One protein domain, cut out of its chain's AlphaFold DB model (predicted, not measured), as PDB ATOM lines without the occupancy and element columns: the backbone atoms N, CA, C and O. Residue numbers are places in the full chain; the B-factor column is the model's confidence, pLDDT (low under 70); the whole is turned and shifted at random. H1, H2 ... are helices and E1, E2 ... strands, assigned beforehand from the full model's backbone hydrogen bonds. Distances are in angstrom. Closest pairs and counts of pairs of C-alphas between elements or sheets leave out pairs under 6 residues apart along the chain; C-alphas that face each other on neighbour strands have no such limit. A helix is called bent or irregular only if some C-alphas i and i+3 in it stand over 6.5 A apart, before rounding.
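AT A GLANCE: This is residues 1 to 104 of the 110 residues of the protein "Mur ligase, middle domain protein" of Monoglobus pectinilyticus (UniProt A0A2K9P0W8). Two small sheets, E1 E2 E3 and E4 E5 E6, meet near E3 and E4 as a bent wall, with H2 packed on one face of each. H3 covers E6 beside H2, and H1 lies near E2. The printed part has 104 residues, with three named helices and six named strands in the order E1 E2 H1 E3 E4 E5 E6 H2 H3; the first sheet is mixed, the second antiparallel. The class is mixed, helices and strands, with under half of the residues in named elements; the whole is compact, radius of gyration of the C-alphas 13.1 A, spans 39 by 31 by 20 A.

IN THESE COORDINATES: E1, residues 2 to 4, begins at C-alpha 2 (111.687, -126.420, 283.731). E2 is residues 7 to 11, H1 15 to 18, E3 27 to 31 and E4 39 to 42. E5, residues 48 to 53, is 16.1 A long; E6, 70 to 75, 16.4 A; H2, 83 to 94, 16.3 A. H3, residues 99 to 104, ends at C-alpha 104 (111.354, -147.901, 274.801).

HOW THE PARTS SIT: E1 and E2 are an antiparallel hairpin, N 2 and O 9 2.8 A apart. E2 and E3 are parallel, N 8 and O 27 2.9 A apart; E2, H1, E3 form a strand-helix-strand unit, parallel neighbours with a helix between, and its crossover is right-handed. H1 only grazes this sheet. H2 runs along E2, at 13 degrees on the local plane. E4 E5 E6 form a meander, antiparallel neighbours in succession: N 40 and O 52 are 2.9 A apart, N 49 and O 73 3.0 A. H2 and H3 are on the same face of this sheet, making two layers. H2 and H3 only just touch, with 3 pairs of C-alphas within 8 A, the closest Leu 93 and Pro 99, 7.3 A. In H2 and H3 every O i to N i+4 pair is within hydrogen-bond range; H1 is too short for one.

THE WHOLE: C-alphas 24 and 46 are farthest apart, 39.4 A. The printed part has no cut; E5 to E6 is a long link. Residues 20, 22 and 23 are under pLDDT 70.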
ATOM      1  N   MET A   1     107.256-126.245 285.599       87.88
ATOM      2  CA  MET A   1     108.209-125.320 284.939       87.88
ATOM      3  C   MET A   1     109.638-125.834 285.025       87.88
ATOM      4  O   MET A   1     110.161-126.013 286.122       87.88
ATOM      5  N   ILE A   2     110.289-125.997 283.873       91.62
ATOM      6  CA  ILE A   2     111.687-126.420 283.731       91.62
ATOM      7  C   ILE A   2     112.384-125.464 282.756       91.62
ATOM      8  O   ILE A   2     111.868-125.206 281.671       91.62
ATOM      9  N   ARG A   3     113.562-124.944 283.120       89.69
ATOM     10  CA  ARG A   3     114.407-124.137 282.225       89.69
ATOM     11  C   ARG A   3     115.656-124.927 281.853       89.69
ATOM     12  O   ARG A   3     116.373-125.378 282.744       89.69
ATOM     13  N   ILE A   4     115.926-125.049 280.557       89.75
ATOM     14  CA  ILE A   4     117.122-125.701 280.019       89.75
ATOM     15  C   ILE A   4     117.654-124.873 278.845       89.75
ATOM     16  O   ILE A   4     116.953-124.651 277.864       89.75
ATOM     17  N   ASN A   5     118.884-124.366 278.968       86.25
ATOM     18  CA  ASN A   5     119.467-123.387 278.040       86.25
ATOM     19  C   ASN A   5     118.501-122.221 277.740       86.25
ATOM     20  O   ASN A   5     118.122-121.480 278.654       86.25
ATOM     21  N   ASN A   6     118.116-122.078 276.468       87.75
ATOM     22  CA  ASN A   6     117.201-121.059 275.979       87.75
ATOM     23  C   ASN A   6     115.733-121.508 275.964       87.75
ATOM     24  O   ASN A   6     114.858-120.724 275.624       87.75
ATOM     25  N   SER A   7     115.444-122.752 276.344       90.50
ATOM     26  CA  SER A   7     114.092-123.297 276.346       90.50
ATOM     27  C   SER A   7     113.457-123.220 277.730       90.50
ATOM     28  O   SER A   7     114.081-123.522 278.757       90.50
ATOM     29  N   LEU A   8     112.178-122.855 277.756       92.56
ATOM     30  CA  LEU A   8     111.350-122.852 278.953       92.56
ATOM     31  C   LEU A   8     110.146-123.771 278.747       92.56
ATOM     32  O   LEU A   8     109.254-123.479 277.955       92.56
ATOM     33  N   ILE A   9     110.114-124.870 279.492       95.00
ATOM     34  CA  ILE A   9     109.022-125.841 279.498       95.00
ATOM     35  C   ILE A   9     108.071-125.461 280.631       95.00
ATOM     36  O   ILE A   9     108.495-125.372 281.786       95.00
ATOM     37  N   ILE A  10     106.799-125.222 280.317       94.44
ATOM     38  CA  ILE A  10     105.796-124.794 281.304       94.44
ATOM     39  C   ILE A  10     104.485-125.544 281.150       94.44
ATOM     40  O   ILE A  10     104.041-125.802 280.029       94.44
ATOM     41  N   ASN A  11     103.804-125.793 282.264       94.75
ATOM     42  CA  ASN A  11     102.400-126.172 282.233       94.75
ATOM     43  C   ASN A  11     101.524-124.940 281.932       94.75
ATOM     44  O   ASN A  11     101.336-124.069 282.786       94.75
ATOM     45  N   ALA A  12     100.943-124.882 280.731       91.62
ATOM     46  CA  ALA A  12     100.081-123.784 280.284       91.62
ATOM     47  C   ALA A  12      98.729-123.716 281.013       91.62
ATOM     48  O   ALA A  12      98.000-122.733 280.880       91.62
ATOM     49  N   GLU A  13      98.393-124.741 281.790       90.31
ATOM     50  CA  GLU A  13      97.174-124.811 282.593       90.31
ATOM     51  C   GLU A  13      97.453-124.587 284.089       90.31
ATOM     52  O   GLU A  13      96.539-124.677 284.906       90.31
ATOM     53  N   SER A  14      98.696-124.239 284.457       88.00
ATOM     54  CA  SER A  14      99.092-123.866 285.819       88.00
ATOM     55  C   SER A  14      99.229-122.342 285.954       88.00
ATOM     56  O   SER A  14     100.251-121.766 285.568       88.00
ATOM     57  N   PRO A  15      98.251-121.638 286.564       80.00
ATOM     58  CA  PRO A  15      98.312-120.183 286.730       80.00
ATOM     59  C   PRO A  15      99.518-119.710 287.550       80.00
ATOM     60  O   PRO A  15      99.963-118.574 287.401       80.00
ATOM     61  N   ASN A  16     100.034-120.567 288.435       81.50
ATOM     62  CA  ASN A  16     101.183-120.256 289.281       81.50
ATOM     63  C   ASN A  16     102.493-120.231 288.490       81.50
ATOM     64  O   ASN A  16     103.375-119.441 288.817       81.50
ATOM     65  N   GLU A  17     102.611-121.056 287.449       76.94
ATOM     66  CA  GLU A  17     103.806-121.092 286.603       76.94
ATOM     67  C   GLU A  17     103.858-119.903 285.649       76.94
ATOM     68  O   GLU A  17     104.928-119.363 285.409       76.94
ATOM     69  N   ILE A  18     102.701-119.443 285.169       76.25
ATOM     70  CA  ILE A  18     102.600-118.376 284.165       76.25
ATOM     71  C   ILE A  18     102.878-116.986 284.756       76.25
ATOM     72  O   ILE A  18     103.456-116.132 284.088       76.25
ATOM     73  N   LYS A  19     102.481-116.737 286.011       71.62
ATOM     74  CA  LYS A  19     102.486-115.391 286.621       71.62
ATOM     75  C   LYS A  19     103.854-114.706 286.692       71.62
ATOM     76  O   LYS A  19     103.888-113.484 286.773       71.62
ATOM     77  N   ASN A  20     104.947-115.466 286.682       67.06
ATOM     78  CA  ASN A  20     106.300-114.948 286.909       67.06
ATOM     79  C   ASN A  20     107.248-115.177 285.719       67.06
ATOM     80  O   ASN A  20     108.461-115.045 285.878       67.06
ATOM     81  N   VAL A  21     106.727-115.543 284.542       70.12
ATOM     82  CA  VAL A  21     107.567-115.778 283.362       70.12
ATOM     83  C   VAL A  21     107.966-114.444 282.737       70.12
ATOM     84  O   VAL A  21     107.126-113.713 282.216       70.12
ATOM     85  N   ILE A  22     109.264-114.145 282.763       67.94
ATOM     86  CA  ILE A  22     109.874-113.118 281.915       67.94
ATOM     87  C   ILE A  22     110.201-113.806 280.586       67.94
ATOM     88  O   ILE A  22     110.957-114.774 280.571       67.94
ATOM     89  N   ILE A  23     109.563-113.354 279.505       68.06
ATOM     90  CA  ILE A  23     109.538-114.047 278.203       68.06
ATOM     91  C   ILE A  23     110.760-113.708 277.330       68.06
ATOM     92  O   ILE A  23     110.975-114.362 276.314       68.06
ATOM     93  N   ASP A  24     111.575-112.724 277.713       72.69
ATOM     94  CA  ASP A  24     112.611-112.206 276.820       72.69
ATOM     95  C   ASP A  24     113.644-113.279 276.433       72.69
ATOM     96  O   ASP A  24     114.287-113.903 277.282       72.69
ATOM     97  N   ASP A  25     113.748-113.468 275.114       77.19
ATOM     98  CA  ASP A  25     114.622-114.374 274.369       77.19
ATOM     99  C   ASP A  25     114.488-115.883 274.646       77.19
ATOM    100  O   ASP A  25     115.362-116.631 274.227       77.19
ATOM    101  N   LEU A  26     113.408-116.377 275.270       84.94
ATOM    102  CA  LEU A  26     113.226-117.820 275.524       84.94
ATOM    103  C   LEU A  26     112.322-118.534 274.505       84.94
ATOM    104  O   LEU A  26     111.231-118.071 274.172       84.94
ATOM    105  N   ASP A  27     112.713-119.751 274.123       87.94
ATOM    106  CA  ASP A  27     111.879-120.704 273.390       87.94
ATOM    107  C   ASP A  27     110.874-121.360 274.347       87.94
ATOM    108  O   ASP A  27     111.199-122.282 275.105       87.94
ATOM    109  N   ILE A  28     109.634-120.871 274.345       91.38
ATOM    110  CA  ILE A  28     108.592-121.363 275.253       91.38
ATOM    111  C   ILE A  28     107.916-122.611 274.680       91.38
ATOM    112  O   ILE A  28     107.235-122.567 273.652       91.38
ATOM    113  N   ILE A  29     108.014-123.716 275.418       95.00
ATOM    114  CA  ILE A  29     107.341-124.977 275.117       95.00
ATOM    115  C   ILE A  29     106.236-125.188 276.152       95.00
ATOM    116  O   ILE A  29     106.477-125.433 277.333       95.00
ATOM    117  N   THR A  30     104.990-125.071 275.699       95.69
ATOM    118  CA  THR A  30     103.817-125.210 276.564       95.69
ATOM    119  C   THR A  30     103.325-126.652 276.591       95.69
ATOM    120  O   THR A  30     103.041-127.232 275.546       95.69
ATOM    121  N   CYS A  31     103.188-127.209 277.789       97.00
ATOM    122  CA  CYS A  31     102.554-128.492 278.065       97.00
ATOM    123  C   CYS A  31     101.116-128.254 278.539       97.00
ATOM    124  O   CYS A  31     100.886-127.388 279.382       97.00
ATOM    125  N   GLY A  32     100.153-129.022 278.039       96.06
ATOM    126  CA  GLY A  32      98.761-128.926 278.487       96.06
ATOM    127  C   GLY A  32      97.850-129.926 277.785       96.06
ATOM    128  O   GLY A  32      98.300-130.677 276.928       96.06
ATOM    129  N   LEU A  33      96.564-129.953 278.122       96.19
ATOM    130  CA  LEU A  33      95.570-130.779 277.423       96.19
ATOM    131  C   LEU A  33      94.838-129.989 276.331       96.19
ATOM    132  O   LEU A  33      94.249-130.566 275.417       96.19
ATOM    133  N   SER A  34      94.907-128.658 276.373       94.62
ATOM    134  CA  SER A  34      94.453-127.802 275.279       94.62
ATOM    135  C   SER A  34      95.297-127.984 274.013       94.62
ATOM    136  O   SER A  34      96.521-127.889 274.067       94.62
ATOM    137  N   LEU A  35      94.644-128.061 272.845       93.19
ATOM    138  CA  LEU A  35      95.291-128.019 271.519       93.19
ATOM    139  C   LEU A  35      96.052-126.708 271.244       93.19
ATOM    140  O   LEU A  35      96.752-126.578 270.243       93.19
ATOM    141  N   LYS A  36      95.903-125.700 272.113       93.69
ATOM    142  CA  LYS A  36      96.722-124.488 272.064       93.69
ATOM    143  C   LYS A  36      98.132-124.705 272.614       93.69
ATOM    144  O   LYS A  36      98.969-123.849 272.341       93.69
ATOM    145  N   SER A  37      98.396-125.789 273.336       96.25
ATOM    146  CA  SER A  37      99.717-126.119 273.888       96.25
ATOM    147  C   SER A  37     100.672-126.597 272.788       96.25
ATOM    148  O   SER A  37     100.227-127.098 271.757       96.25
ATOM    149  N   SER A  38     101.980-126.426 272.978       97.12
ATOM    150  CA  SER A  38     103.015-126.957 272.078       97.12
ATOM    151  C   SER A  38     103.017-128.484 272.089       97.12
ATOM    152  O   SER A  38     103.202-129.102 271.043       97.12
ATOM    153  N   VAL A  39     102.764-129.076 273.258       98.25
ATOM    154  CA  VAL A  39     102.646-130.522 273.451       98.25
ATOM    155  C   VAL A  39     101.416-130.855 274.286       98.25
ATOM    156  O   VAL A  39     101.042-130.098 275.190       98.25
ATOM    157  N   THR A  40     100.785-131.985 273.979       98.38
ATOM    158  CA  THR A  40      99.585-132.466 274.668       98.38
ATOM    159  C   THR A  40      99.641-133.956 274.965       98.38
ATOM    160  O   THR A  40     100.447-134.682 274.392       98.38
ATOM    161  N   ALA A  41      98.734-134.421 275.823       97.56
ATOM    162  CA  ALA A  41      98.443-135.840 275.989       97.56
ATOM    163  C   ALA A  41      97.046-136.177 275.458       97.56
ATOM    164  O   ALA A  41      96.097-135.416 275.655       97.56
ATOM    165  N   SER A  42      96.915-137.343 274.834       96.69
ATOM    166  CA  SER A  42      95.631-137.943 274.463       96.69
ATOM    167  C   SER A  42      95.613-139.437 274.801       96.69
ATOM    168  O   SER A  42      96.625-139.988 275.235       96.69
ATOM    169  N   SER A  43      94.453-140.089 274.655       96.00
ATOM    170  CA  SER A  43      94.300-141.540 274.879       96.00
ATOM    171  C   SER A  43      94.864-142.015 276.229       96.00
ATOM    172  O   SER A  43      95.621-142.974 276.294       96.00
ATOM    173  N   ILE A  44      94.532-141.289 277.302       96.06
ATOM    174  CA  ILE A  44      95.105-141.493 278.638       96.06
ATOM    175  C   ILE A  44      94.379-142.636 279.361       96.06
ATOM    176  O   ILE A  44      93.249-142.468 279.838       96.06
ATOM    177  N   ASP A  45      95.052-143.765 279.532       94.75
ATOM    178  CA  ASP A  45      94.513-144.975 280.156       94.75
ATOM    179  C   ASP A  45      95.462-145.565 281.213       94.75
ATOM    180  O   ASP A  45      96.406-144.916 281.665       94.75
ATOM    181  N   ASP A  46      95.169-146.777 281.677       92.88
ATOM    182  CA  ASP A  46      95.954-147.433 282.726       92.88
ATOM    183  C   ASP A  46      97.335-147.903 282.240       92.88
ATOM    184  O   ASP A  46      98.220-148.126 283.060       92.88
ATOM    185  N   SER A  47      97.546-148.001 280.924       91.94
ATOM    186  CA  SER A  47      98.801-148.427 280.293       91.94
ATOM    187  C   SER A  47      99.704-147.270 279.870       91.94
ATOM    188  O   SER A  47     100.891-147.484 279.611       91.94
ATOM    189  N   GLY A  48      99.156-146.063 279.739       94.50
ATOM    190  CA  GLY A  48      99.927-144.909 279.308       94.50
ATOM    191  C   GLY A  48      99.086-143.804 278.694       94.50
ATOM    192  O   GLY A  48      97.905-143.624 278.999       94.50
ATOM    193  N   PHE A  49      99.720-143.061 277.796       96.19
ATOM    194  CA  PHE A  49      99.085-142.028 276.990       96.19
ATOM    195  C   PHE A  49      99.816-141.855 275.654       96.19
ATOM    196  O   PHE A  49     100.959-142.290 275.488       96.19
ATOM    197  N   LEU A  50      99.162-141.204 274.693       97.56
ATOM    198  CA  LEU A  50      99.820-140.686 273.498       97.56
ATOM    199  C   LEU A  50     100.352-139.287 273.796       97.56
ATOM    200  O   LEU A  50      99.576-138.378 274.108       97.56
ATOM    201  N   TYR A  51     101.668-139.128 273.704       98.00
ATOM    202  CA  TYR A  51     102.326-137.832 273.746       98.00
ATOM    203  C   TYR A  51     102.292-137.228 272.343       98.00
ATOM    204  O   TYR A  51     102.786-137.831 271.392       98.00
ATOM    205  N   CYS A  52     101.700-136.044 272.209       98.31
ATOM    206  CA  CYS A  52     101.467-135.399 270.923       98.31
ATOM    207  C   CYS A  52     102.222-134.071 270.859       98.31
ATOM    208  O   CYS A  52     101.966-133.161 271.651       98.31
ATOM    209  N   ILE A  53     103.102-133.928 269.874       98.06
ATOM    210  CA  ILE A  53     103.763-132.666 269.541       98.06
ATOM    211  C   ILE A  53     102.869-131.918 268.554       98.06
ATOM    212  O   ILE A  53     102.728-132.325 267.405       98.06
ATOM    213  N   GLN A  54     102.260-130.819 269.000       97.38
ATOM    214  CA  GLN A  54     101.353-130.001 268.184       97.38
ATOM    215  C   GLN A  54     102.119-128.991 267.328       97.38
ATOM    216  O   GLN A  54     101.717-128.666 266.209       97.38
ATOM    217  N   ARG A  55     103.221-128.461 267.867       94.56
ATOM    218  CA  ARG A  55     104.100-127.497 267.197       94.56
ATOM    219  C   ARG A  55     105.537-127.931 267.389       94.56
ATOM    220  O   ARG A  55     105.911-128.279 268.504       94.56
ATOM    221  N   GLY A  56     106.313-127.900 266.310       93.94
ATOM    222  CA  GLY A  56     107.722-128.249 266.387       93.94
ATOM    223  C   GLY A  56     108.516-127.265 267.245       93.94
ATOM    224  O   GLY A  56     108.151-126.091 267.343       93.94
ATOM    225  N   PHE A  57     109.579-127.756 267.871       94.00
ATOM    226  CA  PHE A  57     110.467-126.977 268.734       94.00
ATOM    227  C   PHE A  57     111.903-127.496 268.637       94.00
ATOM    228  O   PHE A  57     112.133-128.650 268.273       94.00
ATOM    229  N   SER A  58     112.865-126.628 268.937       90.88
ATOM    230  CA  SER A  58     114.290-126.938 268.832       90.88
ATOM    231  C   SER A  58     114.771-127.831 269.972       90.88
ATOM    232  O   SER A  58     114.293-127.740 271.107       90.88
ATOM    233  N   THR A  59     115.758-128.668 269.676       90.25
ATOM    234  CA  THR A  59     116.562-129.328 270.710       90.25
ATOM    235  C   THR A  59     117.592-128.355 271.292       90.25
ATOM    236  O   THR A  59     117.964-127.344 270.699       90.25
ATOM    237  N   CYS A  60     118.060-128.637 272.499       82.69
ATOM    238  CA  CYS A  60     119.089-127.862 273.168       82.69
ATOM    239  C   CYS A  60     120.460-128.110 272.541       82.69
ATOM    240  O   CYS A  60     120.951-129.235 272.529       82.69
ATOM    241  N   GLY A  61     121.126-127.031 272.128       71.19
ATOM    242  CA  GLY A  61     122.514-127.091 271.662       71.19
ATOM    243  C   GLY A  61     122.687-127.640 270.247       71.19
ATOM    244  O   GLY A  61     123.824-127.869 269.838       71.19
ATOM    245  N   SER A  62     121.597-127.824 269.500       76.19
ATOM    246  CA  SER A  62     121.639-128.129 268.074       76.19
ATOM    247  C   SER A  62     120.575-127.325 267.320       76.19
ATOM    248  O   SER A  62     119.591-126.883 267.908       76.19
ATOM    249  N   ASP A  63     120.771-127.162 266.012       79.50
ATOM    250  CA  ASP A  63     119.787-126.535 265.121       79.50
ATOM    251  C   ASP A  63     118.684-127.525 264.681       79.50
ATOM    252  O   ASP A  63     117.898-127.235 263.775       79.50
ATOM    253  N   GLU A  64     118.618-128.717 265.287       88.88
ATOM    254  CA  GLU A  64     117.597-129.711 264.972       88.88
ATOM    255  C   GLU A  64     116.239-129.321 265.557       88.88
ATOM    256  O   GLU A  64     116.088-129.073 266.759       88.88
ATOM    257  N   ILE A  65     115.231-129.333 264.684       92.00
ATOM    258  CA  ILE A  65     113.832-129.095 265.024       92.00
ATOM    259  C   ILE A  65     113.126-130.440 265.149       92.00
ATOM    260  O   ILE A  65     113.072-131.223 264.198       92.00
ATOM    261  N   ILE A  66     112.502-130.672 266.298       94.00
ATOM    262  CA  ILE A  66     111.582-131.788 266.482       94.00
ATOM    263  C   ILE A  66     110.269-131.433 265.791       94.00
ATOM    264  O   ILE A  66     109.650-130.416 266.100       94.00
ATOM    265  N   LEU A  67     109.840-132.265 264.844       96.38
ATOM    266  CA  LEU A  67     108.616-132.043 264.076       96.38
ATOM    267  C   LEU A  67     107.364-132.548 264.815       96.38
ATOM    268  O   LEU A  67     107.474-133.441 265.661       96.38
ATOM    269  N   PRO A  68     106.170-132.015 264.476       97.62
ATOM    270  CA  PRO A  68     104.898-132.553 264.943       97.62
ATOM    271  C   PRO A  68     104.766-134.046 264.649       97.62
ATOM    272  O   PRO A  68     104.918-134.484 263.510       97.62
ATOM    273  N   GLN A  69     104.488-134.811 265.695       97.75
ATOM    274  CA  GLN A  69     104.326-136.260 265.670       97.75
ATOM    275  C   GLN A  69     103.676-136.719 266.977       97.75
ATOM    276  O   GLN A  69     103.562-135.946 267.934       97.75
ATOM    277  N   GLU A  70     103.292-137.987 267.027       97.69
ATOM    278  CA  GLU A  70     102.787-138.622 268.236       97.69
ATOM    279  C   GLU A  70     103.474-139.958 268.481       97.69
ATOM    280  O   GLU A  70     103.850-140.662 267.544       97.69
ATOM    281  N   PHE A  71     103.642-140.296 269.753       97.31
ATOM    282  CA  PHE A  71     104.223-141.562 270.174       97.31
ATOM    283  C   PHE A  71     103.683-141.970 271.545       97.31
ATOM    284  O   PHE A  71     103.169-141.145 272.309       97.31
ATOM    285  N   LYS A  72     103.740-143.270 271.840       96.00
ATOM    286  CA  LYS A  72     103.186-143.826 273.076       96.00
ATOM    287  C   LYS A  72     104.185-143.684 274.218       96.00
ATOM    288  O   LYS A  72     105.336-144.076 274.092       96.00
ATOM    289  N   ILE A  73     103.695-143.214 275.358       96.19
ATOM    290  CA  ILE A  73     104.419-143.215 276.625       96.19
ATOM    291  C   ILE A  73     103.749-144.202 277.566       96.19
ATOM    292  O   ILE A  73     102.543-144.108 277.806       96.19
ATOM    293  N   GLY A  74     104.530-145.148 278.082       92.75
ATOM    294  CA  GLY A  74     104.075-146.144 279.045       92.75
ATOM    295  C   GLY A  74     104.219-145.689 280.497       92.75
ATOM    296  O   GLY A  74     105.091-144.891 280.851       92.75
ATOM    297  N   TRP A  75     103.376-146.242 281.360       91.38
ATOM    298  CA  TRP A  75     103.552-146.199 282.811       91.38
ATOM    299  C   TRP A  75     103.078-147.504 283.442       91.38
ATOM    300  O   TRP A  75     102.210-148.180 282.895       91.38
ATOM    301  N   ASP A  76     103.628-147.846 284.605       85.88
ATOM    302  CA  ASP A  76     103.174-149.023 285.361       85.88
ATOM    303  C   ASP A  76     101.898-148.720 286.148       85.88
ATOM    304  O   ASP A  76     101.077-149.598 286.421       85.88
ATOM    305  N   LYS A  77     101.727-147.450 286.519       85.62
ATOM    306  CA  LYS A  77     100.556-146.950 287.222       85.62
ATOM    307  C   LYS A  77     100.211-145.564 286.711       85.62
ATOM    308  O   LYS A  77     101.040-144.651 286.756       85.62
ATOM    309  N   LYS A  78      98.956-145.407 286.295       89.44
ATOM    310  CA  LYS A  78      98.402-144.141 285.823       89.44
ATOM    311  C   LYS A  78      98.673-143.004 286.803       89.44
ATOM    312  O   LYS A  78      98.351-143.103 287.988       89.44
ATOM    313  N   ALA A  79      99.251-141.923 286.287       88.25
ATOM    314  CA  ALA A  79      99.500-140.718 287.063       88.25
ATOM    315  C   ALA A  79      98.186-140.000 287.391       88.25
ATOM    316  O   ALA A  79      97.345-139.799 286.515       88.25
ATOM    317  N   GLU A  80      98.030-139.564 288.643       90.38
ATOM    318  CA  GLU A  80      96.922-138.678 289.039       90.38
ATOM    319  C   GLU A  80      97.039-137.306 288.361       90.38
ATOM    320  O   GLU A  80      96.037-136.678 288.024       90.38
ATOM    321  N   ASN A  81      98.276-136.859 288.132       92.06
ATOM    322  CA  ASN A  81      98.603-135.617 287.453       92.06
ATOM    323  C   ASN A  81      99.564-135.894 286.290       92.06
ATOM    324  O   ASN A  81     100.702-136.301 286.504       92.06
ATOM    325  N   ILE A  82      99.112-135.639 285.062       93.75
ATOM    326  CA  ILE A  82      99.880-135.906 283.841       93.75
ATOM    327  C   ILE A  82     100.892-134.806 283.497       93.75
ATOM    328  O   ILE A  82     101.820-135.047 282.728       93.75
ATOM    329  N   TYR A  83     100.744-133.596 284.045       95.00
ATOM    330  CA  TYR A  83     101.578-132.460 283.645       95.00
ATOM    331  C   TYR A  83     103.073-132.677 283.916       95.00
ATOM    332  O   TYR A  83     103.854-132.439 282.998       95.00
ATOM    333  N   PRO A  84     103.502-133.218 285.076       93.25
ATOM    334  CA  PRO A  84     104.908-133.563 285.286       93.25
ATOM    335  C   PRO A  84     105.438-134.592 284.277       93.25
ATOM    336  O   PRO A  84     106.590-134.505 283.858       93.25
ATOM    337  N   CYS A  85     104.602-135.543 283.839       94.50
ATOM    338  CA  CYS A  85     104.978-136.505 282.801       94.50
ATOM    339  C   CYS A  85     105.198-135.810 281.453       94.50
ATOM    340  O   CYS A  85     106.192-136.082 280.781       94.50
ATOM    341  N   LEU A  86     104.312-134.881 281.076       96.25
ATOM    342  CA  LEU A  86     104.476-134.074 279.864       96.25
ATOM    343  C   LEU A  86     105.758-133.240 279.915       96.25
ATOM    344  O   LEU A  86     106.524-133.240 278.953       96.25
ATOM    345  N   GLU A  87     106.018-132.561 281.032       96.00
ATOM    346  CA  GLU A  87     107.222-131.746 281.200       96.00
ATOM    347  C   GLU A  87     108.500-132.592 281.117       96.00
ATOM    348  O   GLU A  87     109.454-132.179 280.457       96.00
ATOM    349  N   LEU A  88     108.514-133.791 281.715       95.38
ATOM    350  CA  LEU A  88     109.667-134.694 281.667       95.38
ATOM    351  C   LEU A  88     109.947-135.211 280.250       95.38
ATOM    352  O   LEU A  88     111.087-135.148 279.793       95.38
ATOM    353  N   VAL A  89     108.921-135.693 279.543       96.56
ATOM    354  CA  VAL A  89     109.084-136.161 278.156       96.56
ATOM    355  C   VAL A  89     109.578-135.015 277.267       96.56
ATOM    356  O   VAL A  89     110.496-135.200 276.470       96.56
ATOM    357  N   THR A  90     109.047-133.805 277.467       97.06
ATOM    358  CA  THR A  90     109.507-132.597 276.761       97.06
ATOM    359  C   THR A  90     110.971-132.293 277.060       97.06
ATOM    360  O   THR A  90     111.737-132.020 276.141       97.06
ATOM    361  N   LEU A  91     111.389-132.370 278.326       96.19
ATOM    362  CA  LEU A  91     112.778-132.148 278.728       96.19
ATOM    363  C   LEU A  91     113.730-133.117 278.021       96.19
ATOM    364  O   LEU A  91     114.807-132.712 277.591       96.19
ATOM    365  N   MET A  92     113.344-134.381 277.883       95.00
ATOM    366  CA  MET A  92     114.164-135.393 277.218       95.00
ATOM    367  C   MET A  92     114.278-135.159 275.719       95.00
ATOM    368  O   MET A  92     115.388-135.205 275.194       95.00
ATOM    369  N   LEU A  93     113.161-134.846 275.061       95.44
ATOM    370  CA  LEU A  93     113.145-134.438 273.658       95.44
ATOM    371  C   LEU A  93     114.070-133.237 273.436       95.44
ATOM    372  O   LEU A  93     114.977-133.281 272.611       95.44
ATOM    373  N   VAL A  94     113.903-132.189 274.245       95.19
ATOM    374  CA  VAL A  94     114.765-131.002 274.208       95.19
ATOM    375  C   VAL A  94     116.226-131.371 274.486       95.19
ATOM    376  O   VAL A  94     117.116-130.796 273.879       95.19
ATOM    377  N   SER A  95     116.505-132.363 275.327       92.81
ATOM    378  CA  SER A  95     117.868-132.850 275.598       92.81
ATOM    379  C   SER A  95     118.449-133.738 274.483       92.81
ATOM    380  O   SER A  95     119.527-134.302 274.665       92.81
ATOM    381  N   GLY A  96     117.754-133.879 273.351       92.12
ATOM    382  CA  GLY A  96     118.216-134.627 272.180       92.12
ATOM    383  C   GLY A  96     117.849-136.109 272.182       92.12
ATOM    384  O   GLY A  96     118.414-136.863 271.395       92.12
ATOM    385  N   LYS A  97     116.932-136.555 273.055       93.50
ATOM    386  CA  LYS A  97     116.395-137.922 272.992       93.50
ATOM    387  C   LYS A  97     115.351-138.054 271.896       93.50
ATOM    388  O   LYS A  97     114.487-137.189 271.758       93.50
ATOM    389  N   THR A  98     115.401-139.150 271.149       93.06
ATOM    390  CA  THR A  98     114.414-139.427 270.098       93.06
ATOM    391  C   THR A  98     113.122-140.008 270.682       93.06
ATOM    392  O   THR A  98     113.161-140.654 271.729       93.06
ATOM    393  N   PRO A  99     111.966-139.843 270.014       94.31
ATOM    394  CA  PRO A  99     110.715-140.494 270.410       94.31
ATOM    395  C   PRO A  99     110.846-142.000 270.675       94.31
ATOM    396  O   PRO A  99     110.267-142.498 271.641       94.31
ATOM    397  N   ASP A 100     111.644-142.706 269.872       93.69
ATOM    398  CA  ASP A 100     111.885-144.144 270.027       93.69
ATOM    399  C   ASP A 100     112.667-144.445 271.313       93.69
ATOM    400  O   ASP A 100     112.222-145.255 272.128       93.69
ATOM    401  N   GLU A 101     113.768-143.721 271.573       93.50
ATOM    402  CA  GLU A 101     114.532-143.867 272.821       93.50
ATOM    403  C   GLU A 101     113.649-143.635 274.051       93.50
ATOM    404  O   GLU A 101     113.788-144.323 275.062       93.50
ATOM    405  N   ILE A 102     112.744-142.660 273.981       94.69
ATOM    406  CA  ILE A 102     111.831-142.336 275.076       94.69
ATOM    407  C   ILE A 102     110.800-143.451 275.271       94.69
ATOM    408  O   ILE A 102     110.611-143.915 276.396       94.69
ATOM    409  N   SER A 103     110.149-143.877 274.188       91.75
ATOM    410  CA  SER A 103     109.067-144.868 274.220       91.75
ATOM    411  C   SER A 103     109.539-146.228 274.731       91.75
ATOM    412  O   SER A 103     108.781-146.932 275.393       91.75
ATOM    413  N   GLU A 104     110.785-146.602 274.432       86.38
ATOM    414  CA  GLU A 104     111.354-147.901 274.801       86.38
ATOM    415  C   GLU A 104     111.925-147.940 276.225       86.38
ATOM    416  O   GLU A 104     111.944-149.001 276.847       86.38
TER     417      GLU A 104